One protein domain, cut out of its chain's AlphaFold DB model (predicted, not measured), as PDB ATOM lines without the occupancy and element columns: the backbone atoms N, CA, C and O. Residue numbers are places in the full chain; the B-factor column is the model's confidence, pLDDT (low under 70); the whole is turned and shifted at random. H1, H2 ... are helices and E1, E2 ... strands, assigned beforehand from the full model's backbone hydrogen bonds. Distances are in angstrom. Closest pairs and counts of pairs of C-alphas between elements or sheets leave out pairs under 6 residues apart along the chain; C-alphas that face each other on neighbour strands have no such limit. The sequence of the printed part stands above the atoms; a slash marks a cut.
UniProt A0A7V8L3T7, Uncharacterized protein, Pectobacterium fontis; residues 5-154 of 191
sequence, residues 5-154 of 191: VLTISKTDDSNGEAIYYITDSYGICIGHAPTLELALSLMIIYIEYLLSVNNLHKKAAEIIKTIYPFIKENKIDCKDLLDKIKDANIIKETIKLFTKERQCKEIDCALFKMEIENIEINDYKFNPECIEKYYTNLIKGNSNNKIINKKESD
ATOM      1  N   VAL A   5     -89.680  28.878  23.217       86.19
ATOM      2  CA  VAL A   5     -91.124  28.966  23.484       86.19
ATOM      3  C   VAL A   5     -91.344  29.742  24.765       86.19
ATOM      4  O   VAL A   5     -90.679  29.477  25.758       86.19
ATOM      5  N   LEU A   6     -92.298  30.666  24.747       90.25
ATOM      6  CA  LEU A   6     -92.784  31.368  25.924       90.25
ATOM      7  C   LEU A   6     -94.246  31.009  26.161       90.25
ATOM      8  O   LEU A   6     -95.064  31.088  25.245       90.25
ATOM      9  N   THR A   7     -94.578  30.630  27.389       91.31
ATOM     10  CA  THR A   7     -95.931  30.217  27.772       91.31
ATOM     11  C   THR A   7     -96.424  31.083  28.921       91.31
ATOM     12  O   THR A   7     -95.676  31.320  29.865       91.31
ATOM     13  N   ILE A   8     -97.675  31.545  28.849       93.31
ATOM     14  CA  ILE A   8     -98.407  32.064  30.008       93.31
ATOM     15  C   ILE A   8     -99.364  30.984  30.470       93.31
ATOM     16  O   ILE A   8    -100.227  30.546  29.706       93.31
ATOM     17  N   SER A   9     -99.240  30.592  31.723       91.25
ATOM     18  CA  SER A   9    -100.205  29.737  32.393       91.25
ATOM     19  C   SER A   9    -100.902  30.474  33.521       91.25
ATOM     20  O   SER A   9    -100.394  31.471  34.026       91.25
ATOM     21  N   LYS A  10    -102.074  29.973  33.908       90.81
ATOM     22  CA  LYS A  10    -102.808  30.424  35.089       90.81
ATOM     23  C   LYS A  10    -102.870  29.293  36.104       90.81
ATOM     24  O   LYS A  10    -103.042  28.139  35.724       90.81
ATOM     25  N   THR A  11    -102.751  29.652  37.369       88.31
ATOM     26  CA  THR A  11    -103.078  28.823  38.532       88.31
ATOM     27  C   THR A  11    -103.570  29.752  39.641       88.31
ATOM     28  O   THR A  11    -103.645  30.964  39.427       88.31
ATOM     29  N   ASP A  12    -103.883  29.210  40.809       86.12
ATOM     30  CA  ASP A  12    -104.319  29.984  41.966       86.12
ATOM     31  C   ASP A  12    -103.274  29.898  43.097       86.12
ATOM     32  O   ASP A  12    -102.528  28.922  43.240       86.12
ATOM     33  N   ASP A  13    -103.155  30.964  43.883       83.19
ATOM     34  CA  ASP A  13    -102.262  31.036  45.036       83.19
ATOM     35  C   ASP A  13    -102.864  30.340  46.273       83.19
ATOM     36  O   ASP A  13    -103.949  29.762  46.236       83.19
ATOM     37  N   SER A  14    -102.162  30.381  47.410       83.06
ATOM     38  CA  SER A  14    -102.669  29.792  48.660       83.06
ATOM     39  C   SER A  14    -103.943  30.455  49.197       83.06
ATOM     40  O   SER A  14    -104.595  29.883  50.066       83.06
ATOM     41  N   ASN A  15    -104.278  31.651  48.711       87.44
ATOM     42  CA  ASN A  15    -105.476  32.404  49.061       87.44
ATOM     43  C   ASN A  15    -106.603  32.218  48.024       87.44
ATOM     44  O   ASN A  15    -107.684  32.776  48.204       87.44
ATOM     45  N   GLY A  16    -106.380  31.428  46.965       85.56
ATOM     46  CA  GLY A  16    -107.324  31.250  45.861       85.56
ATOM     47  C   GLY A  16    -107.339  32.416  44.867       85.56
ATOM     48  O   GLY A  16    -108.270  32.525  44.069       85.56
ATOM     49  N   GLU A  17    -106.345  33.306  44.917       87.94
ATOM     50  CA  GLU A  17    -106.188  34.391  43.954       87.94
ATOM     51  C   GLU A  17    -105.459  33.899  42.705       87.94
ATOM     52  O   GLU A  17    -104.461  33.184  42.784       87.94
ATOM     53  N   ALA A  18    -105.929  34.326  41.534       87.56
ATOM     54  CA  ALA A  18    -105.310  33.951  40.272       87.56
ATOM     55  C   ALA A  18    -103.876  34.501  40.161       87.56
ATOM     56  O   ALA A  18    -103.645  35.705  40.275       87.56
ATOM     57  N   ILE A  19    -102.926  33.627  39.828       89.88
ATOM     58  CA  ILE A  19    -101.555  33.980  39.459       89.88
ATOM     59  C   ILE A  19    -101.254  33.459  38.057       89.88
ATOM     60  O   ILE A  19    -101.498  32.302  37.711       89.88
ATOM     61  N   TYR A  20    -100.660  34.332  37.253       91.81
ATOM     62  CA  TYR A  20    -100.209  34.047  35.904       91.81
ATOM     63  C   TYR A  20     -98.695  33.884  35.897       91.81
ATOM     64  O   TYR A  20     -97.977  34.779  36.342       91.81
ATOM     65  N   TYR A  21     -98.204  32.769  35.368       90.69
ATOM     66  CA  TYR A  21     -96.778  32.466  35.281       90.69
ATOM     67  C   TYR A  21     -96.300  32.523  33.841       90.69
ATOM     68  O   TYR A  21     -96.979  32.038  32.941       90.69
ATOM     69  N   ILE A  22     -95.119  33.102  33.634       92.19
ATOM     70  CA  ILE A  22     -94.454  33.179  32.336       92.19
ATOM     71  C   ILE A  22     -93.288  32.202  32.368       92.19
ATOM     72  O   ILE A  22     -92.337  32.412  33.120       92.19
ATOM     73  N   THR A  23     -93.342  31.149  31.562       88.50
ATOM     74  CA  THR A  23     -92.302  30.115  31.512       88.50
ATOM     75  C   THR A  23     -91.685  30.010  30.130       88.50
ATOM     76  O   THR A  23     -92.345  30.265  29.120       88.50
ATOM     77  N   ASP A  24     -90.406  29.646  30.083       85.81
ATOM     78  CA  ASP A  24     -89.727  29.358  28.825       85.81
ATOM     79  C   ASP A  24     -89.709  27.870  28.455       85.81
ATOM     80  O   ASP A  24     -90.143  27.001  29.216       85.81
ATOM     81  N   SER A  25     -89.168  27.563  27.275       79.50
ATOM     82  CA  SER A  25     -89.020  26.199  26.757       79.50
ATOM     83  C   SER A  25     -88.158  25.280  27.628       79.50
ATOM     84  O   SER A  25     -88.183  24.068  27.427       79.50
ATOM     85  N   TYR A  26     -87.397  25.824  28.584       76.38
ATOM     86  CA  TYR A  26     -86.596  25.062  29.544       76.38
ATOM     87  C   TYR A  26     -87.308  24.879  30.896       76.38
ATOM     88  O   TYR A  26     -86.730  24.301  31.822       76.38
ATOM     89  N   GLY A  27     -88.550  25.361  31.023       74.69
ATOM     90  CA  GLY A  27     -89.329  25.332  32.261       74.69
ATOM     91  C   GLY A  27     -88.848  26.343  33.305       74.69
ATOM     92  O   GLY A  27     -89.162  26.202  34.488       74.69
ATOM     93  N   ILE A  28     -88.059  27.345  32.906       81.19
ATOM     94  CA  ILE A  28     -87.639  28.425  33.799       81.19
ATOM     95  C   ILE A  28     -88.801  29.408  33.912       81.19
ATOM     96  O   ILE A  28     -89.311  29.887  32.899       81.19
ATOM     97  N   CYS A  29     -89.218  29.720  35.141       85.62
ATOM     98  CA  CYS A  29     -90.142  30.819  35.373       85.62
ATOM     99  C   CYS A  29     -89.383  32.121  35.151       85.62
ATOM    100  O   CYS A  29     -88.417  32.395  35.854       85.62
ATOM    101  N   ILE A  30     -89.810  32.896  34.161       87.00
ATOM    102  CA  ILE A  30     -89.278  34.222  33.857       87.00
ATOM    103  C   ILE A  30     -89.917  35.262  34.772       87.00
ATOM    104  O   ILE A  30     -89.273  36.243  35.134       87.00
ATOM    105  N   GLY A  31     -91.177  35.066  35.156       89.50
ATOM    106  CA  GLY A  31     -91.909  36.001  35.997       89.50
ATOM    107  C   GLY A  31     -93.311  35.525  36.339       89.50
ATOM    108  O   GLY A  31     -93.812  34.555  35.767       89.50
ATOM    109  N   HIS A  32     -93.946  36.235  37.266       89.12
ATOM    110  CA  HIS A  32     -95.336  36.011  37.645       89.12
ATOM    111  C   HIS A  32     -96.101  37.330  37.774       89.12
ATOM    112  O   HIS A  32     -95.528  38.377  38.074       89.12
ATOM    113  N   ALA A  33     -97.412  37.281  37.572       90.62
ATOM    114  CA  ALA A  33     -98.278  38.446  37.643       90.62
ATOM    115  C   ALA A  33     -99.658  38.089  38.221       90.62
ATOM    116  O   ALA A  33    -100.138  36.983  37.985       90.62
ATOM    117  N   PRO A  34    -100.327  39.018  38.928       90.38
ATOM    118  CA  PRO A  34    -101.683  38.812  39.438       90.38
ATOM    119  C   PRO A  34    -102.762  38.960  38.349       90.38
ATOM    120  O   PRO A  34    -103.916  38.604  38.556       90.38
ATOM    121  N   THR A  35    -102.412  39.499  37.176       91.81
ATOM    122  CA  THR A  35    -103.345  39.691  36.059       91.81
ATOM    123  C   THR A  35    -102.734  39.256  34.732       91.81
ATOM    124  O   THR A  35    -101.512  39.289  34.548       91.81
ATOM    125  N   LEU A  36    -103.595  38.874  33.785       92.88
ATOM    126  CA  LEU A  36    -103.178  38.479  32.440       92.88
ATOM    127  C   LEU A  36    -102.593  39.671  31.667       92.88
ATOM    128  O   LEU A  36    -101.606  39.505  30.950       92.88
ATOM    129  N   GLU A  37    -103.141  40.878  31.857       94.06
ATOM    130  CA  GLU A  37    -102.624  42.135  31.302       94.06
ATOM    131  C   GLU A  37    -101.150  42.336  31.669       94.06
ATOM    132  O   GLU A  37    -100.320  42.662  30.811       94.06
ATOM    133  N   LEU A  38    -100.819  42.138  32.950       92.38
ATOM    134  CA  LEU A  38     -99.464  42.314  33.449       92.38
ATOM    135  C   LEU A  38     -98.561  41.171  32.984       92.38
ATOM    136  O   LEU A  38     -97.447  41.446  32.547       92.38
ATOM    137  N   ALA A  39     -99.041  39.925  32.968       93.19
ATOM    138  CA  ALA A  39     -98.274  38.793  32.444       93.19
ATOM    139  C   ALA A  39     -97.869  38.994  30.971       93.19
ATOM    140  O   ALA A  39     -96.703  38.826  30.609       93.19
ATOM    141  N   LEU A  40     -98.805  39.425  30.120       94.88
ATOM    142  CA  LEU A  40     -98.530  39.744  28.715       94.88
ATOM    143  C   LEU A  40     -97.563  40.923  28.576       94.88
ATOM    144  O   LEU A  40     -96.661  40.887  27.738       94.88
ATOM    145  N   SER A  41     -97.701  41.945  29.423       93.44
ATOM    146  CA  SER A  41     -96.796  43.099  29.424       93.44
ATOM    147  C   SER A  41     -95.362  42.701  29.798       93.44
ATOM    148  O   SER A  41     -94.414  43.089  29.116       93.44
ATOM    149  N   LEU A  42     -95.195  41.868  30.830       92.25
ATOM    150  CA  LEU A  42     -93.899  41.317  31.237       92.25
ATOM    151  C   LEU A  42     -93.293  40.426  30.144       92.25
ATOM    152  O   LEU A  42     -92.096  40.524  29.872       92.25
ATOM    153  N   MET A  43     -94.105  39.605  29.467       93.38
ATOM    154  CA  MET A  43     -93.656  38.796  28.331       93.38
ATOM    155  C   MET A  43     -93.144  39.669  27.178       93.38
ATOM    156  O   MET A  43     -92.073  39.399  26.640       93.38
ATOM    157  N   ILE A  44     -93.863  40.736  26.817       93.19
ATOM    158  CA  ILE A  44     -93.436  41.684  25.775       93.19
ATOM    159  C   ILE A  44     -92.095  42.325  26.145       93.19
ATOM    160  O   ILE A  44     -91.177  42.357  25.323       93.19
ATOM    161  N   ILE A  45     -91.957  42.780  27.393       90.88
ATOM    162  CA  ILE A  45     -90.716  43.367  27.918       90.88
ATOM    163  C   ILE A  45     -89.560  42.375  27.836       90.88
ATOM    164  O   ILE A  45     -88.454  42.760  27.445       90.88
ATOM    165  N   TYR A  46     -89.819  41.113  28.184       89.88
ATOM    166  CA  TYR A  46     -88.839  40.040  28.125       89.88
ATOM    167  C   TYR A  46     -88.380  39.758  26.696       89.88
ATOM    168  O   TYR A  46     -87.178  39.711  26.455       89.88
ATOM    169  N   ILE A  47     -89.310  39.624  25.742       90.38
ATOM    170  CA  ILE A  47     -89.000  39.399  24.322       90.38
ATOM    171  C   ILE A  47     -88.171  40.559  23.770       90.38
ATOM    172  O   ILE A  47     -87.135  40.341  23.140       90.38
ATOM    173  N   GLU A  48     -88.606  41.795  24.027       89.38
ATOM    174  CA  GLU A  48     -87.901  42.997  23.588       89.38
ATOM    175  C   GLU A  48     -86.471  43.014  24.124       89.38
ATOM    176  O   GLU A  48     -85.533  43.216  23.354       89.38
ATOM    177  N   TYR A  49     -86.289  42.740  25.415       87.19
ATOM    178  CA  TYR A  49     -84.976  42.664  26.037       87.19
ATOM    179  C   TYR A  49     -84.122  41.522  25.455       87.19
ATOM    180  O   TYR A  49     -83.020  41.778  24.967       87.19
ATOM    181  N   LEU A  50     -84.636  40.287  25.460       85.69
ATOM    182  CA  LEU A  50     -83.936  39.067  25.047       85.69
ATOM    183  C   LEU A  50     -83.386  39.195  23.629       85.69
ATOM    184  O   LEU A  50     -82.247  38.828  23.351       85.69
ATOM    185  N   LEU A  51     -84.183  39.749  22.724       85.75
ATOM    186  CA  LEU A  51     -83.791  39.895  21.331       85.75
ATOM    187  C   LEU A  51     -82.910  41.117  21.112       85.75
ATOM    188  O   LEU A  51     -81.994  41.068  20.296       85.75
ATOM    189  N   SER A  52     -83.109  42.184  21.880       83.94
ATOM    190  CA  SER A  52     -82.269  43.376  21.791       83.94
ATOM    191  C   SER A  52     -80.836  43.125  22.246       83.94
ATOM    192  O   SER A  52     -79.912  43.575  21.575       83.94
ATOM    193  N   VAL A  53     -80.617  42.352  23.315       82.19
ATOM    194  CA  VAL A  53     -79.251  41.985  23.744       82.19
ATOM    195  C   VAL A  53     -78.534  41.062  22.752       82.19
ATOM    196  O   VAL A  53     -77.313  40.962  22.786       82.19
ATOM    197  N   ASN A  54     -79.280  40.444  21.830       78.06
ATOM    198  CA  ASN A  54     -78.759  39.657  20.713       78.06
ATOM    199  C   ASN A  54     -78.722  40.445  19.383       78.06
ATOM    200  O   ASN A  54     -78.516  39.855  18.328       78.06
ATOM    201  N   ASN A  55     -78.908  41.773  19.406       80.81
ATOM    202  CA  ASN A  55     -78.958  42.653  18.224       80.81
ATOM    203  C   ASN A  55     -80.096  42.331  17.225       80.81
ATOM    204  O   ASN A  55     -80.012  42.647  16.038       80.81
ATOM    205  N   LEU A  56     -81.196  41.737  17.696       85.00
ATOM    206  CA  LEU A  56     -82.346  41.296  16.895       85.00
ATOM    207  C   LEU A  56     -83.577  42.210  17.053       85.00
ATOM    208  O   LEU A  56     -84.715  41.743  17.054       85.00
ATOM    209  N   HIS A  57     -83.383  43.529  17.151       84.81
ATOM    210  CA  HIS A  57     -84.464  44.492  17.434       84.81
ATOM    211  C   HIS A  57     -85.639  44.440  16.438       84.81
ATOM    212  O   HIS A  57     -86.799  44.494  16.842       84.81
ATOM    213  N   LYS A  58     -85.361  44.313  15.131       86.62
ATOM    214  CA  LYS A  58     -86.415  44.223  14.098       86.62
ATOM    215  C   LYS A  58     -87.285  42.983  14.298       86.62
ATOM    216  O   LYS A  58     -88.508  43.077  14.285       86.62
ATOM    217  N   LYS A  59     -86.635  41.852  14.577       86.62
ATOM    218  CA  LYS A  59     -87.300  40.579  14.849       86.62
ATOM    219  C   LYS A  59     -88.114  40.636  16.142       86.62
ATOM    220  O   LYS A  59     -89.212  40.097  16.191       86.62
ATOM    221  N   ALA A  60     -87.629  41.355  17.156       88.31
ATOM    222  CA  ALA A  60     -88.392  41.609  18.376       88.31
ATOM    223  C   ALA A  60     -89.721  42.313  18.088       88.31
ATOM    224  O   ALA A  60     -90.768  41.854  18.533       88.31
ATOM    225  N   ALA A  61     -89.694  43.382  17.288       88.94
ATOM    226  CA  ALA A  61     -90.905  44.102  16.906       88.94
ATOM    227  C   ALA A  61     -91.873  43.239  16.078       88.94
ATOM    228  O   ALA A  61     -93.086  43.366  16.228       88.94
ATOM    229  N   GLU A  62     -91.361  42.364  15.210       89.94
ATOM    230  CA  GLU A  62     -92.174  41.416  14.437       89.94
ATOM    231  C   GLU A  62     -92.860  40.385  15.336       89.94
ATOM    232  O   GLU A  62     -94.068  40.198  15.222       89.94
ATOM    233  N   ILE A  63     -92.126  39.784  16.275       89.31
ATOM    234  CA  ILE A  63     -92.670  38.808  17.230       89.31
ATOM    235  C   ILE A  63     -93.681  39.468  18.169       89.31
ATOM    236  O   ILE A  63     -94.756  38.934  18.398       89.31
ATOM    237  N   ILE A  64     -93.403  40.663  18.694       91.56
ATOM    238  CA  ILE A  64     -94.350  41.351  19.587       91.56
ATOM    239  C   ILE A  64     -95.676  41.641  18.869       91.56
ATOM    240  O   ILE A  64     -96.745  41.518  19.467       91.56
ATOM    241  N   LYS A  65     -95.639  41.956  17.567       91.94
ATOM    242  CA  LYS A  65     -96.859  42.177  16.777       91.94
ATOM    243  C   LYS A  65     -97.762  40.948  16.705       91.94
ATOM    244  O   LYS A  65     -98.970  41.129  16.572       91.94
ATOM    245  N   THR A  66     -97.224  39.733  16.810       91.94
ATOM    246  CA  THR A  66     -98.035  38.505  16.771       91.94
ATOM    247  C   THR A  66     -98.793  38.252  18.079       91.94
ATOM    248  O   THR A  66     -99.724  37.454  18.088       91.94
ATOM    249  N   ILE A  67     -98.479  38.978  19.160       92.38
ATOM    250  CA  ILE A  67     -99.222  38.944  20.434       92.38
ATOM    251  C   ILE A  67    -100.504  39.791  20.349       92.38
ATOM    252  O   ILE A  67    -101.520  39.472  20.967       92.38
ATOM    253  N   TYR A  68    -100.503  40.871  19.556       91.81
ATOM    254  CA  TYR A  68    -101.625  41.815  19.507       91.81
ATOM    255  C   TYR A  68    -102.973  41.241  19.048       91.81
ATOM    256  O   TYR A  68    -103.987  41.695  19.581       91.81
ATOM    257  N   PRO A  69    -103.050  40.269  18.116       93.06
ATOM    258  CA  PRO A  69    -104.306  39.594  17.810       93.06
ATOM    259  C   PRO A  69    -104.962  38.985  19.052       93.06
ATOM    260  O   PRO A  69    -106.135  39.252  19.297       93.06
ATOM    261  N   PHE A  70    -104.190  38.275  19.883       92.88
ATOM    262  CA  PHE A  70    -104.684  37.679  21.125       92.88
ATOM    263  C   PHE A  70    -105.167  38.744  22.116       92.88
ATOM    264  O   PHE A  70    -106.262  38.627  22.663       92.88
ATOM    265  N   ILE A  71    -104.385  39.814  22.304       93.00
ATOM    266  CA  ILE A  71    -104.756  40.951  23.165       93.00
ATOM    267  C   ILE A  71    -106.091  41.559  22.711       93.00
ATOM    268  O   ILE A  71    -106.992  41.776  23.521       93.00
ATOM    269  N   LYS A  72    -106.239  41.795  21.403       92.25
ATOM    270  CA  LYS A  72    -107.440  42.393  20.811       92.25
ATOM    271  C   LYS A  72    -108.663  41.485  20.945       92.25
ATOM    272  O   LYS A  72    -109.735  41.970  21.297       92.25
ATOM    273  N   GLU A  73    -108.515  40.199  20.644       93.75
ATOM    274  CA  GLU A  73    -109.598  39.213  20.713       93.75
ATOM    275  C   GLU A  73    -110.135  39.062  22.140       93.75
ATOM    276  O   GLU A  73    -111.348  39.052  22.351       93.75
ATOM    277  N   ASN A  74    -109.235  39.066  23.125       90.56
ATOM    278  CA  ASN A  74    -109.577  38.917  24.538       90.56
ATOM    279  C   ASN A  74    -109.897  40.246  25.246       90.56
ATOM    280  O   ASN A  74    -110.145  40.245  26.448       90.56
ATOM    281  N   LYS A  75    -109.923  41.376  24.520       92.69
ATOM    282  CA  LYS A  75    -110.196  42.728  25.058       92.69
ATOM    283  C   LYS A  75    -109.278  43.122  26.228       92.69
ATOM    284  O   LYS A  75    -109.713  43.785  27.165       92.69
ATOM    285  N   ILE A  76    -108.015  42.719  26.152       91.44
ATOM    286  CA  ILE A  76    -106.988  42.997  27.161       91.44
ATOM    287  C   ILE A  76    -106.363  44.362  26.851       91.44
ATOM    288  O   ILE A  76    -106.042  44.641  25.694       91.44
ATOM    289  N   ASP A  77    -106.145  45.207  27.861       88.44
ATOM    290  CA  ASP A  77    -105.423  46.474  27.691       88.44
ATOM    291  C   ASP A  77    -104.018  46.409  28.301       88.44
ATOM    292  O   ASP A  77    -103.808  46.618  29.495       88.44
ATOM    293  N   CYS A  78    -103.031  46.121  27.452       88.06
ATOM    294  CA  CYS A  78    -101.619  46.158  27.835       88.06
ATOM    295  C   CYS A  78    -100.949  47.502  27.524       88.06
ATOM    296  O   CYS A  78     -99.805  47.698  27.923       88.06
ATOM    297  N   LYS A  79    -101.582  48.410  26.767       87.06
ATOM    298  CA  LYS A  79    -100.880  49.570  26.196       87.06
ATOM    299  C   LYS A  79    -100.486  50.556  27.288       87.06
ATOM    300  O   LYS A  79     -99.304  50.855  27.446       87.06
ATOM    301  N   ASP A  80    -101.465  50.980  28.078       85.56
ATOM    302  CA  ASP A  80    -101.246  51.912  29.182       85.56
ATOM    303  C   ASP A  80    -100.278  51.332  30.220       85.56
ATOM    304  O   ASP A  80     -99.465  52.052  30.801       85.56
ATOM    305  N   LEU A  81    -100.347  50.019  30.448       86.31
ATOM    306  CA  LEU A  81     -99.475  49.321  31.383       86.31
ATOM    307  C   LEU A  81     -98.032  49.239  30.867       86.31
ATOM    308  O   LEU A  81     -97.107  49.521  31.622       86.31
ATOM    309  N   LEU A  82     -97.826  48.919  29.587       88.12
ATOM    310  CA  LEU A  82     -96.502  48.907  28.959       88.12
ATOM    311  C   LEU A  82     -95.855  50.292  28.962       88.12
ATOM    312  O   LEU A  82     -94.675  50.404  29.294       88.12
ATOM    313  N   ASP A  83     -96.617  51.338  28.632       85.19
ATOM    314  CA  ASP A  83     -96.127  52.718  28.648       85.19
ATOM    315  C   ASP A  83     -95.721  53.141  30.070       85.19
ATOM    316  O   ASP A  83     -94.664  53.748  30.254       85.19
ATOM    317  N   LYS A  84     -96.498  52.742  31.087       83.31
ATOM    318  CA  LYS A  84     -96.155  52.947  32.504       83.31
ATOM    319  C   LYS A  84     -94.902  52.183  32.913       83.31
ATOM    320  O   LYS A  84     -94.011  52.767  33.514       83.31
ATOM    321  N   ILE A  85     -94.802  50.892  32.595       82.75
ATOM    322  CA  ILE A  85     -93.655  50.069  33.002       82.75
ATOM    323  C   ILE A  85     -92.354  50.586  32.384       82.75
ATOM    324  O   ILE A  85     -91.307  50.541  33.025       82.75
ATOM    325  N   LYS A  86     -92.407  51.099  31.151       75.69
ATOM    326  CA  LYS A  86     -91.243  51.673  30.464       75.69
ATOM    327  C   LYS A  86     -90.812  53.039  31.017       75.69
ATOM    328  O   LYS A  86     -89.805  53.576  30.555       75.69
ATOM    329  N   ASP A  87     -91.507  53.588  32.012       77.81
ATOM    330  CA  ASP A  87     -91.020  54.708  32.817       77.81
ATOM    331  C   ASP A  87     -89.915  54.240  33.787       77.81
ATOM    332  O   ASP A  87     -90.019  53.197  34.438       77.81
ATOM    333  N   ALA A  88     -88.846  55.030  33.919       63.44
ATOM    334  CA  ALA A  88     -87.666  54.675  34.714       63.44
ATOM    335  C   ALA A  88     -87.971  54.498  36.208       63.44
ATOM    336  O   ALA A  88     -87.214  53.820  36.907       63.44
ATOM    337  N   ASN A  89     -89.049  55.103  36.706       69.38
ATOM    338  CA  ASN A  89     -89.434  54.995  38.110       69.38
ATOM    339  C   ASN A  89     -90.219  53.708  38.402       69.38
ATOM    340  O   ASN A  89     -90.097  53.160  39.494       69.38
ATOM    341  N   ILE A  90     -90.970  53.199  37.423       78.75
ATOM    342  CA  ILE A  90     -91.859  52.035  37.576       78.75
ATOM    343  C   ILE A  90     -91.159  50.739  37.153       78.75
ATOM    344  O   ILE A  90     -91.429  49.675  37.719       78.75
ATOM    345  N   ILE A  91     -90.206  50.807  36.215       74.44
ATOM    346  CA  ILE A  91     -89.472  49.623  35.750       74.44
ATOM    347  C   ILE A  91     -88.790  48.881  36.907       74.44
ATOM    348  O   ILE A  91     -88.799  47.654  36.943       74.44
ATOM    349  N   LYS A  92     -88.272  49.609  37.905       76.44
ATOM    350  CA  LYS A  92     -87.630  49.026  39.092       76.44
ATOM    351  C   LYS A  92     -88.578  48.173  39.923       76.44
ATOM    352  O   LYS A  92     -88.201  47.105  40.394       76.44
ATOM    353  N   GLU A  93     -89.804  48.647  40.120       79.75
ATOM    354  CA  GLU A  93     -90.823  47.901  40.859       79.75
ATOM    355  C   GLU A  93     -91.312  46.708  40.050       79.75
ATOM    356  O   GLU A  93     -91.438  45.607  40.579       79.75
ATOM    357  N   THR A  94     -91.482  46.908  38.745       80.44
ATOM    358  CA  THR A  94     -91.931  45.865  37.824       80.44
ATOM    359  C   THR A  94     -90.921  44.725  37.715       80.44
ATOM    360  O   THR A  94     -91.302  43.570  37.549       80.44
ATOM    361  N   ILE A  95     -89.624  45.010  37.867       78.56
ATOM    362  CA  ILE A  95     -88.580  43.988  37.750       78.56
ATOM    363  C   ILE A  95     -88.597  42.966  38.877       78.56
ATOM    364  O   ILE A  95     -88.207  41.821  38.657       78.56
ATOM    365  N   LYS A  96     -89.147  43.327  40.038       82.25
ATOM    366  CA  LYS A  96     -89.364  42.384  41.143       82.25
ATOM    367  C   LYS A  96     -90.318  41.243  40.774       82.25
ATOM    368  O   LYS A  96     -90.322  40.231  41.461       82.25
ATOM    369  N   LEU A  97     -91.115  41.407  39.716       84.81
ATOM    370  CA  LEU A  97     -92.024  40.379  39.205       84.81
ATOM    371  C   LEU A  97     -91.325  39.357  38.303       84.81
ATOM    372  O   LEU A  97     -91.903  38.312  38.005       84.81
ATOM    373  N   PHE A  98     -90.099  39.642  37.859       84.12
ATOM    374  CA  PHE A  98     -89.278  38.666  37.156       84.12
ATOM    375  C   PHE A  98     -88.518  37.797  38.159       84.12
ATOM    376  O   PHE A  98     -87.972  38.284  39.146       84.12
ATOM    377  N   THR A  99     -88.428  36.502  37.879       78.81
ATOM    378  CA  THR A  99     -87.770  35.513  38.741       78.81
ATOM    379  C   THR A  99     -86.915  34.559  37.910       78.81
ATOM    380  O   THR A  99     -86.983  34.560  36.693       78.81
ATOM    381  N   LYS A 100     -86.050  33.767  38.545       67.62
ATOM    382  CA  LYS A 100     -85.300  32.678  37.882       67.62
ATOM    383  C   LYS A 100     -85.661  31.312  38.440       67.62
ATOM    384  O   LYS A 100     -84.953  30.333  38.201       67.62
ATOM    385  N   GLU A 101     -86.678  31.262  39.284       69.12
ATOM    386  CA  GLU A 101     -87.031  30.041  39.974       69.12
ATOM    387  C   GLU A 101     -87.549  29.017  38.966       69.12
ATOM    388  O   GLU A 101     -88.324  29.322  38.058       69.12
ATOM    389  N   ARG A 102     -87.105  27.767  39.106       59.28
ATOM    390  CA  ARG A 102     -87.781  26.672  38.418       59.28
ATOM    391  C   ARG A 102     -89.157  26.533  39.042       59.28
ATOM    392  O   ARG A 102     -89.264  26.290  40.242       59.28
ATOM    393  N   GLN A 103     -90.199  26.677  38.232       60.78
ATOM    394  CA  GLN A 103     -91.530  26.346  38.702       60.78
ATOM    395  C   GLN A 103     -91.678  24.825  38.758       60.78
ATOM    396  O   GLN A 103     -91.583  24.146  37.742       60.78
ATOM    397  N   CYS A 104     -91.922  24.307  39.960       55.03
ATOM    398  CA  CYS A 104     -92.221  22.893  40.202       55.03
ATOM    399  C   CYS A 104     -93.715  22.636  40.471       55.03
ATOM    400  O   CYS A 104     -94.069  21.526  40.854       55.03
ATOM    401  N   LYS A 105     -94.581  23.653  40.350       55.81
ATOM    402  CA  LYS A 105     -96.024  23.497  40.583       55.81
ATOM    403  C   LYS A 105     -96.713  22.935  39.341       55.81
ATOM    404  O   LYS A 105     -96.314  23.249  38.221       55.81
ATOM    405  N   GLU A 106     -97.740  22.119  39.562       53.75
ATOM    406  CA  GLU A 106     -98.642  21.655  38.509       53.75
ATOM    407  C   GLU A 106     -99.308  22.871  37.857       53.75
ATOM    408  O   GLU A 106     -99.847  23.745  38.533       53.75
ATOM    409  N   ILE A 107     -99.176  22.973  36.538       60.72
ATOM    410  CA  ILE A 107     -99.727  24.068  35.752       60.72
ATOM    411  C   ILE A 107    -101.103  23.624  35.251       60.72
ATOM    412  O   ILE A 107    -101.175  22.701  34.442       60.72
ATOM    413  N   ASP A 108    -102.167  24.298  35.697       56.84
ATOM    414  CA  ASP A 108    -103.553  23.908  35.395       56.84
ATOM    415  C   ASP A 108    -103.877  23.942  33.897       56.84
ATOM    416  O   ASP A 108    -104.541  23.037  33.402       56.84
ATOM    417  N   CYS A 109    -103.402  24.953  33.155       68.69
ATOM    418  CA  CYS A 109    -103.480  25.032  31.689       68.69
ATOM    419  C   CYS A 109    -102.630  26.189  31.128       68.69
ATOM    420  O   CYS A 109    -102.492  27.246  31.751       68.69
ATOM    421  N   ALA A 110    -102.104  26.025  29.908       80.56
ATOM    422  CA  ALA A 110    -101.492  27.117  29.147       80.56
ATOM    423  C   ALA A 110    -102.584  28.011  28.531       80.56
ATOM    424  O   ALA A 110    -103.390  27.541  27.731       80.56
ATOM    425  N   LEU A 111    -102.599  29.297  28.888       88.12
ATOM    426  CA  LEU A 111    -103.533  30.295  28.351       88.12
ATOM    427  C   LEU A 111    -103.025  30.951  27.069       88.12
ATOM    428  O   LEU A 111    -103.811  31.326  26.204       88.12
ATOM    429  N   PHE A 112    -101.710  31.118  26.963       90.56
ATOM    430  CA  PHE A 112    -101.071  31.727  25.807       90.56
ATOM    431  C   PHE A 112     -99.730  31.053  25.545       90.56
ATOM    432  O   PHE A 112     -98.985  30.762  26.480       90.56
ATOM    433  N   LYS A 113     -99.412  30.826  24.272       90.50
ATOM    434  CA  LYS A 113     -98.141  30.252  23.836       90.50
ATOM    435  C   LYS A 113     -97.603  31.069  22.671       90.50
ATOM    436  O   LYS A 113     -98.324  31.325  21.711       90.50
ATOM    437  N   MET A 114     -96.331  31.438  22.756       89.12
ATOM    438  CA  MET A 114     -95.597  32.129  21.706       89.12
ATOM    439  C   MET A 114     -94.367  31.318  21.324       89.12
ATOM    440  O   MET A 114     -93.530  31.016  22.174       89.12
ATOM    441  N   GLU A 115     -94.240  30.998  20.042       87.44
ATOM    442  CA  GLU A 115     -93.066  30.322  19.499       87.44
ATOM    443  C   GLU A 115     -92.162  31.344  18.805       87.44
ATOM    444  O   GLU A 115     -92.584  32.093  17.926       87.44
ATOM    445  N   ILE A 116     -90.905  31.390  19.231       83.19
ATOM    446  CA  ILE A 116     -89.867  32.255  18.690       83.19
ATOM    447  C   ILE A 116     -88.907  31.381  17.892       83.19
ATOM    448  O   ILE A 116     -88.005  30.730  18.422       83.19
ATOM    449  N   GLU A 117     -89.127  31.349  16.587       80.69
ATOM    450  CA  GLU A 117     -88.368  30.501  15.678       80.69
ATOM    451  C   GLU A 117     -87.063  31.148  15.204       80.69
ATOM    452  O   GLU A 117     -86.945  32.373  15.091       80.69
ATOM    453  N   ASN A 118     -86.101  30.311  14.803       71.00
ATOM    454  CA  ASN A 118     -84.868  30.721  14.124       71.00
ATOM    455  C   ASN A 118     -84.020  31.710  14.941       71.00
ATOM    456  O   ASN A 118     -83.569  32.731  14.413       71.00
ATOM    457  N   ILE A 119     -83.870  31.462  16.243       69.00
ATOM    458  CA  ILE A 119     -82.978  32.227  17.119       69.00
ATOM    459  C   ILE A 119     -82.125  31.239  17.899       69.00
ATOM    460  O   ILE A 119     -82.645  30.427  18.658       69.00
ATOM    461  N   GLU A 120     -80.812  31.319  17.715       63.72
ATOM    462  CA  GLU A 120     -79.862  30.635  18.585       63.72
ATOM    463  C   GLU A 120     -79.651  31.491  19.832       63.72
ATOM    464  O   GLU A 120     -78.983  32.524  19.793       63.72
ATOM    465  N   ILE A 121     -80.265  31.087  20.943       62.91
ATOM    466  CA  ILE A 121     -80.024  31.697  22.250       62.91
ATOM    467  C   ILE A 121     -78.952  30.855  22.938       62.91
ATOM    468  O   ILE A 121     -79.251  29.851  23.581       62.91
ATOM    469  N   ASN A 122     -77.690  31.244  22.770       54.34
ATOM    470  CA  ASN A 122     -76.574  30.542  23.396       54.34
ATOM    471  C   ASN A 122     -76.463  30.932  24.876       54.34
ATOM    472  O   ASN A 122     -76.217  32.092  25.199       54.34
ATOM    473  N   ASP A 123     -76.656  29.947  25.756       51.59
ATOM    474  CA  ASP A 123     -76.276  29.946  27.179       51.59
ATOM    475  C   ASP A 123     -76.659  31.219  27.969       51.59
ATOM    476  O   ASP A 123     -75.901  31.756  28.786       51.59
ATOM    477  N   TYR A 124     -77.866  31.737  27.723       58.19
ATOM    478  CA  TYR A 124     -78.349  32.932  28.403       58.19
ATOM    479  C   TYR A 124     -78.817  32.599  29.827       58.19
ATOM    480  O   TYR A 124     -79.937  32.143  30.056       58.19
ATOM    481  N   LYS A 125     -77.966  32.876  30.821       63.75
ATOM    482  CA  LYS A 125     -78.368  32.888  32.236       63.75
ATOM    483  C   LYS A 125     -79.252  34.104  32.490       63.75
ATOM    484  O   LYS A 125     -78.741  35.193  32.755       63.75
ATOM    485  N   PHE A 126     -80.569  33.913  32.420       71.12
ATOM    486  CA  PHE A 126     -81.542  34.967  32.691       71.12
ATOM    487  C   PHE A 126     -81.189  35.743  33.967       71.12
ATOM    488  O   PHE A 126     -80.946  35.132  35.006       71.12
ATOM    489  N   ASN A 127     -81.112  37.080  33.902       74.62
ATOM    490  CA  ASN A 127     -80.982  37.948  35.074       74.62
ATOM    491  C   ASN A 127     -81.978  39.120  35.041       74.62
ATOM    492  O   ASN A 127     -81.796  39.998  34.197       74.62
ATOM    493  N   PRO A 128     -82.978  39.177  35.949       77.88
ATOM    494  CA  PRO A 128     -83.907  40.303  36.065       77.88
ATOM    495  C   PRO A 128     -83.222  41.675  36.130       77.88
ATOM    496  O   PRO A 128     -83.641  42.611  35.457       77.88
ATOM    497  N   GLU A 129     -82.101  41.787  36.846       79.69
ATOM    498  CA  GLU A 129     -81.333  43.039  36.967       79.69
ATOM    499  C   GLU A 129     -80.797  43.546  35.614       79.69
ATOM    500  O   GLU A 129     -80.629  44.749  35.399       79.69
ATOM    501  N   CYS A 130     -80.542  42.642  34.660       81.56
ATOM    502  CA  CYS A 130     -80.102  43.027  33.322       81.56
ATOM    503  C   CYS A 130     -81.229  43.689  32.515       81.56
ATOM    504  O   CYS A 130     -80.938  44.584  31.717       81.56
ATOM    505  N   ILE A 131     -82.494  43.320  32.762       80.81
ATOM    506  CA  ILE A 131     -83.658  44.019  32.196       80.81
ATOM    507  C   ILE A 131     -83.685  45.462  32.718       80.81
ATOM    508  O   ILE A 131     -83.840  46.393  31.928       80.81
ATOM    509  N   GLU A 132     -83.448  45.671  34.019       80.38
ATOM    510  CA  GLU A 132     -83.471  47.010  34.640       80.38
ATOM    511  C   GLU A 132     -82.446  47.914  33.988       80.38
ATOM    512  O   GLU A 132     -82.750  49.029  33.555       80.38
ATOM    513  N   LYS A 133     -81.220  47.401  33.894       80.88
ATOM    514  CA  LYS A 133     -80.100  48.121  33.312       80.88
ATOM    515  C   LYS A 133     -80.371  48.465  31.849       80.88
ATOM    516  O   LYS A 133     -80.096  49.592  31.440       80.88
ATOM    517  N   TYR A 134     -80.924  47.529  31.079       82.81
ATOM    518  CA  TYR A 134     -81.276  47.744  29.677       82.81
ATOM    519  C   TYR A 134     -82.290  48.885  29.512       82.81
ATOM    520  O   TYR A 134     -81.995  49.869  28.829       82.81
ATOM    521  N   TYR A 135     -83.436  48.818  30.194       78.94
ATOM    522  CA  TYR A 135     -84.476  49.842  30.063       78.94
ATOM    523  C   TYR A 135     -84.058  51.187  30.665       78.94
ATOM    524  O   TYR A 135     -84.291  52.227  30.054       78.94
ATOM    525  N   THR A 136     -83.342  51.193  31.791       79.44
ATOM    526  CA  THR A 136     -82.786  52.431  32.366       79.44
ATOM    527  C   THR A 136     -81.850  53.133  31.379       79.44
ATOM    528  O   THR A 136     -81.883  54.360  31.251       79.44
ATOM    529  N   ASN A 137     -81.025  52.376  30.650       78.81
ATOM    530  CA  ASN A 137     -80.121  52.932  29.643       78.81
ATOM    531  C   ASN A 137     -80.872  53.463  28.417       78.81
ATOM    532  O   ASN A 137     -80.537  54.548  27.941       78.81
ATOM    533  N   LEU A 138     -81.903  52.757  27.940       77.06
ATOM    534  CA  LEU A 138     -82.765  53.248  26.858       77.06
ATOM    535  C   LEU A 138     -83.421  54.584  27.219       77.06
ATOM    536  O   LEU A 138     -83.432  55.513  26.413       77.06
ATOM    537  N   ILE A 139     -83.928  54.707  28.447       73.94
ATOM    538  CA  ILE A 139     -84.602  55.922  28.909       73.94
ATOM    539  C   ILE A 139     -83.616  57.091  28.989       73.94
ATOM    540  O   ILE A 139     -83.923  58.177  28.498       73.94
ATOM    541  N   LYS A 140     -82.402  56.862  29.513       73.19
ATOM    542  CA  LYS A 140     -81.324  57.868  29.533       73.19
ATOM    543  C   LYS A 140     -80.873  58.283  28.127       73.19
ATOM    544  O   LYS A 140     -80.636  59.464  27.874       73.19
ATOM    545  N   GLY A 141     -80.765  57.332  27.199       59.75
ATOM    546  CA  GLY A 141     -80.456  57.617  25.794       59.75
ATOM    547  C   GLY A 141     -81.530  58.489  25.137       59.75
ATOM    548  O   GLY A 141     -81.218  59.482  24.480       59.75
ATOM    549  N   ASN A 142     -82.802  58.191  25.406       60.72
ATOM    550  CA  ASN A 142     -83.938  58.953  24.895       60.72
ATOM    551  C   ASN A 142     -84.066  60.345  25.529       60.72
ATOM    552  O   ASN A 142     -84.431  61.290  24.832       60.72
ATOM    553  N   SER A 143     -83.752  60.514  26.819       58.34
ATOM    554  CA  SER A 143     -83.725  61.841  27.449       58.34
ATOM    555  C   SER A 143     -82.610  62.711  26.878       58.34
ATOM    556  O   SER A 143     -82.833  63.892  26.626       58.34
ATOM    557  N   ASN A 144     -81.440  62.129  26.601       49.62
ATOM    558  CA  ASN A 144     -80.332  62.855  25.983       49.62
ATOM    559  C   ASN A 144     -80.669  63.268  24.544       49.62
ATOM    560  O   ASN A 144     -80.463  64.425  24.191       49.62
ATOM    561  N   ASN A 145     -81.293  62.386  23.756       46.44
ATOM    562  CA  ASN A 145     -81.779  62.738  22.416       46.44
ATOM    563  C   ASN A 145     -82.916  63.771  22.448       46.44
ATOM    564  O   ASN A 145     -82.953  64.660  21.601       46.44
ATOM    565  N   LYS A 146     -83.811  63.729  23.446       49.81
ATOM    566  CA  LYS A 146     -84.821  64.783  23.649       49.81
ATOM    567  C   LYS A 146     -84.188  66.131  23.993       49.81
ATOM    568  O   LYS A 146     -84.681  67.142  23.511       49.81
ATOM    569  N   ILE A 147     -83.118  66.170  24.793       44.38
ATOM    570  CA  ILE A 147     -82.392  67.409  25.125       44.38
ATOM    571  C   ILE A 147     -81.666  67.967  23.894       44.38
ATOM    572  O   ILE A 147     -81.678  69.179  23.688       44.38
ATOM    573  N   ILE A 148     -81.073  67.103  23.066       41.97
ATOM    574  CA  ILE A 148     -80.420  67.506  21.813       41.97
ATOM    575  C   ILE A 148     -81.459  68.078  20.835       41.97
ATOM    576  O   ILE A 148     -81.291  69.203  20.374       41.97
ATOM    577  N   ASN A 149     -82.593  67.396  20.637       36.78
ATOM    578  CA  ASN A 149     -83.662  67.883  19.755       36.78
ATOM    579  C   ASN A 149     -84.368  69.147  20.281       36.78
ATOM    580  O   ASN A 149     -84.803  69.968  19.481       36.78
ATOM    581  N   LYS A 150     -84.473  69.343  21.607       41.94
ATOM    582  CA  LYS A 150     -85.002  70.597  22.181       41.94
ATOM    583  C   LYS A 150     -84.061  71.775  21.939       41.94
ATOM    584  O   LYS A 150     -84.520  72.865  21.628       41.94
ATOM    585  N   LYS A 151     -82.745  71.553  22.045       43.16
ATOM    586  CA  LYS A 151     -81.764  72.585  21.692       43.16
ATOM    587  C   LYS A 151     -81.843  72.927  20.205       43.16
ATOM    588  O   LYS A 151     -81.819  74.100  19.878       43.16
ATOM    589  N   GLU A 152     -82.011  71.957  19.310       38.50
ATOM    590  CA  GLU A 152     -82.161  72.256  17.877       38.50
ATOM    591  C   GLU A 152     -83.462  73.009  17.547       38.50
ATOM    592  O   GLU A 152     -83.439  73.886  16.684       38.50
ATOM    593  N   SER A 153     -84.570  72.761  18.262       39.75
ATOM    594  CA  SER A 153     -85.808  73.537  18.076       39.75
ATOM    595  C   SER A 153     -85.742  74.953  18.652       39.75
ATOM    596  O   SER A 153     -86.329  75.863  18.074       39.75
ATOM    597  N   ASP A 154     -85.012  75.162  19.753       36.84
ATOM    598  CA  ASP A 154     -84.841  76.487  20.372       36.84
ATOM    599  C   ASP A 154     -83.856  77.389  19.591       36.84
ATOM    600  O   ASP A 154     -83.796  78.593  19.831       36.84
TER     601      ASP A 154
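What this domain is: This is residues 5 to 154 of the 191 residues of an uncharacterized protein of Pectobacterium fontis (UniProt A0A7V8L3T7). A strongly twisted sheet of four strands is covered on one face by H1, which sits in the middle of the body with H2 side by side with it and H3 packed on its residues 37 to 41. H5 is a long arm whose residues 141 to 154 stick out from this compact body. The printed part has 150 residues, with E1, E2, E3, H1, H2, H3, H4, E4 and H5 in chain order; the sheet, E3 E2 E1 E4, is antiparallel, and the class is mixed, helices and strands. The whole is compact, with a radius of gyration of the C-alphas of 16.4 A, yet elongated, spanning 58 by 34 by 29 A.

Where its parts are: Find C-alpha 5 at (-91.124, 28.966, 23.484); from there E1, residues 5 to 12, runs 22.7 A. E2 is residues 18 to 24, 19.9 A, E3 residues 29 to 33, and E4 residues 109 to 116, 20.2 A, which bends by 58 degrees at residue 112. H1, residues 36 to 52, begins at (-103.178, 38.479, 32.440) and is 24.0 A long. H2, residues 57 to 73, is 25.9 A long, with a kink of 25 degrees near residue 67. H3 is residues 79 to 85 and H4 residues 91 to 95. H5, residues 128 to 154, runs 39.5 A to C-alpha 154 at (-84.841, 76.487, 20.372).

How they stand to each other: Look first at E1, E2 and E3, a meander, each strand the antiparallel neighbour of the one before. N 9 and O 21 are 2.9 A apart, N 22 and O 31 2.9 A, and, between E1 and E4, N 6 and O 114 2.9 A, each within hydrogen-bond range. H1 and H2 are on the sheet E3 E2 E1 E4 and make two layers with it, helices on one face of a sheet. H1 runs along the strands at a height over the sheet of 7.8 A. H1 and H2, a helical hairpin, touch at Glu 48 and Ala 60, their closest C-alphas, 5.4 A, at a shallow tilt of 14 degrees, opposite ways; H2 does so with residues 57 to 64 alone. H3 touches H1 at a steep tilt of 65 degrees, closest at the C-alphas of Leu 82 and Ser 41, 5.8 A. H5 only just touches H1, with 3 pairs of C-alphas within 8 A, the closest those of Ile 131 and Tyr 49, 6.4 A; they are about perpendicular, at 78 degrees. H4 touches H5, closest at the C-alphas of Ile 95 and Pro 128, 6.2 A. Each O i to N i+4 pair is within hydrogen-bond range in H1, H3, H4 and H5, but 8 of 13 in H2.

The domain as a whole: The farthest C-alphas, of Glu 106 and Asp 154, are 59.4 A apart. The printed part has no cut, and the links H4 to E4 and E4 to H5 are long. Look for pLDDT under 70 at residues 88 to 89, 100 to 109, 119 to 125 and 141 to 154.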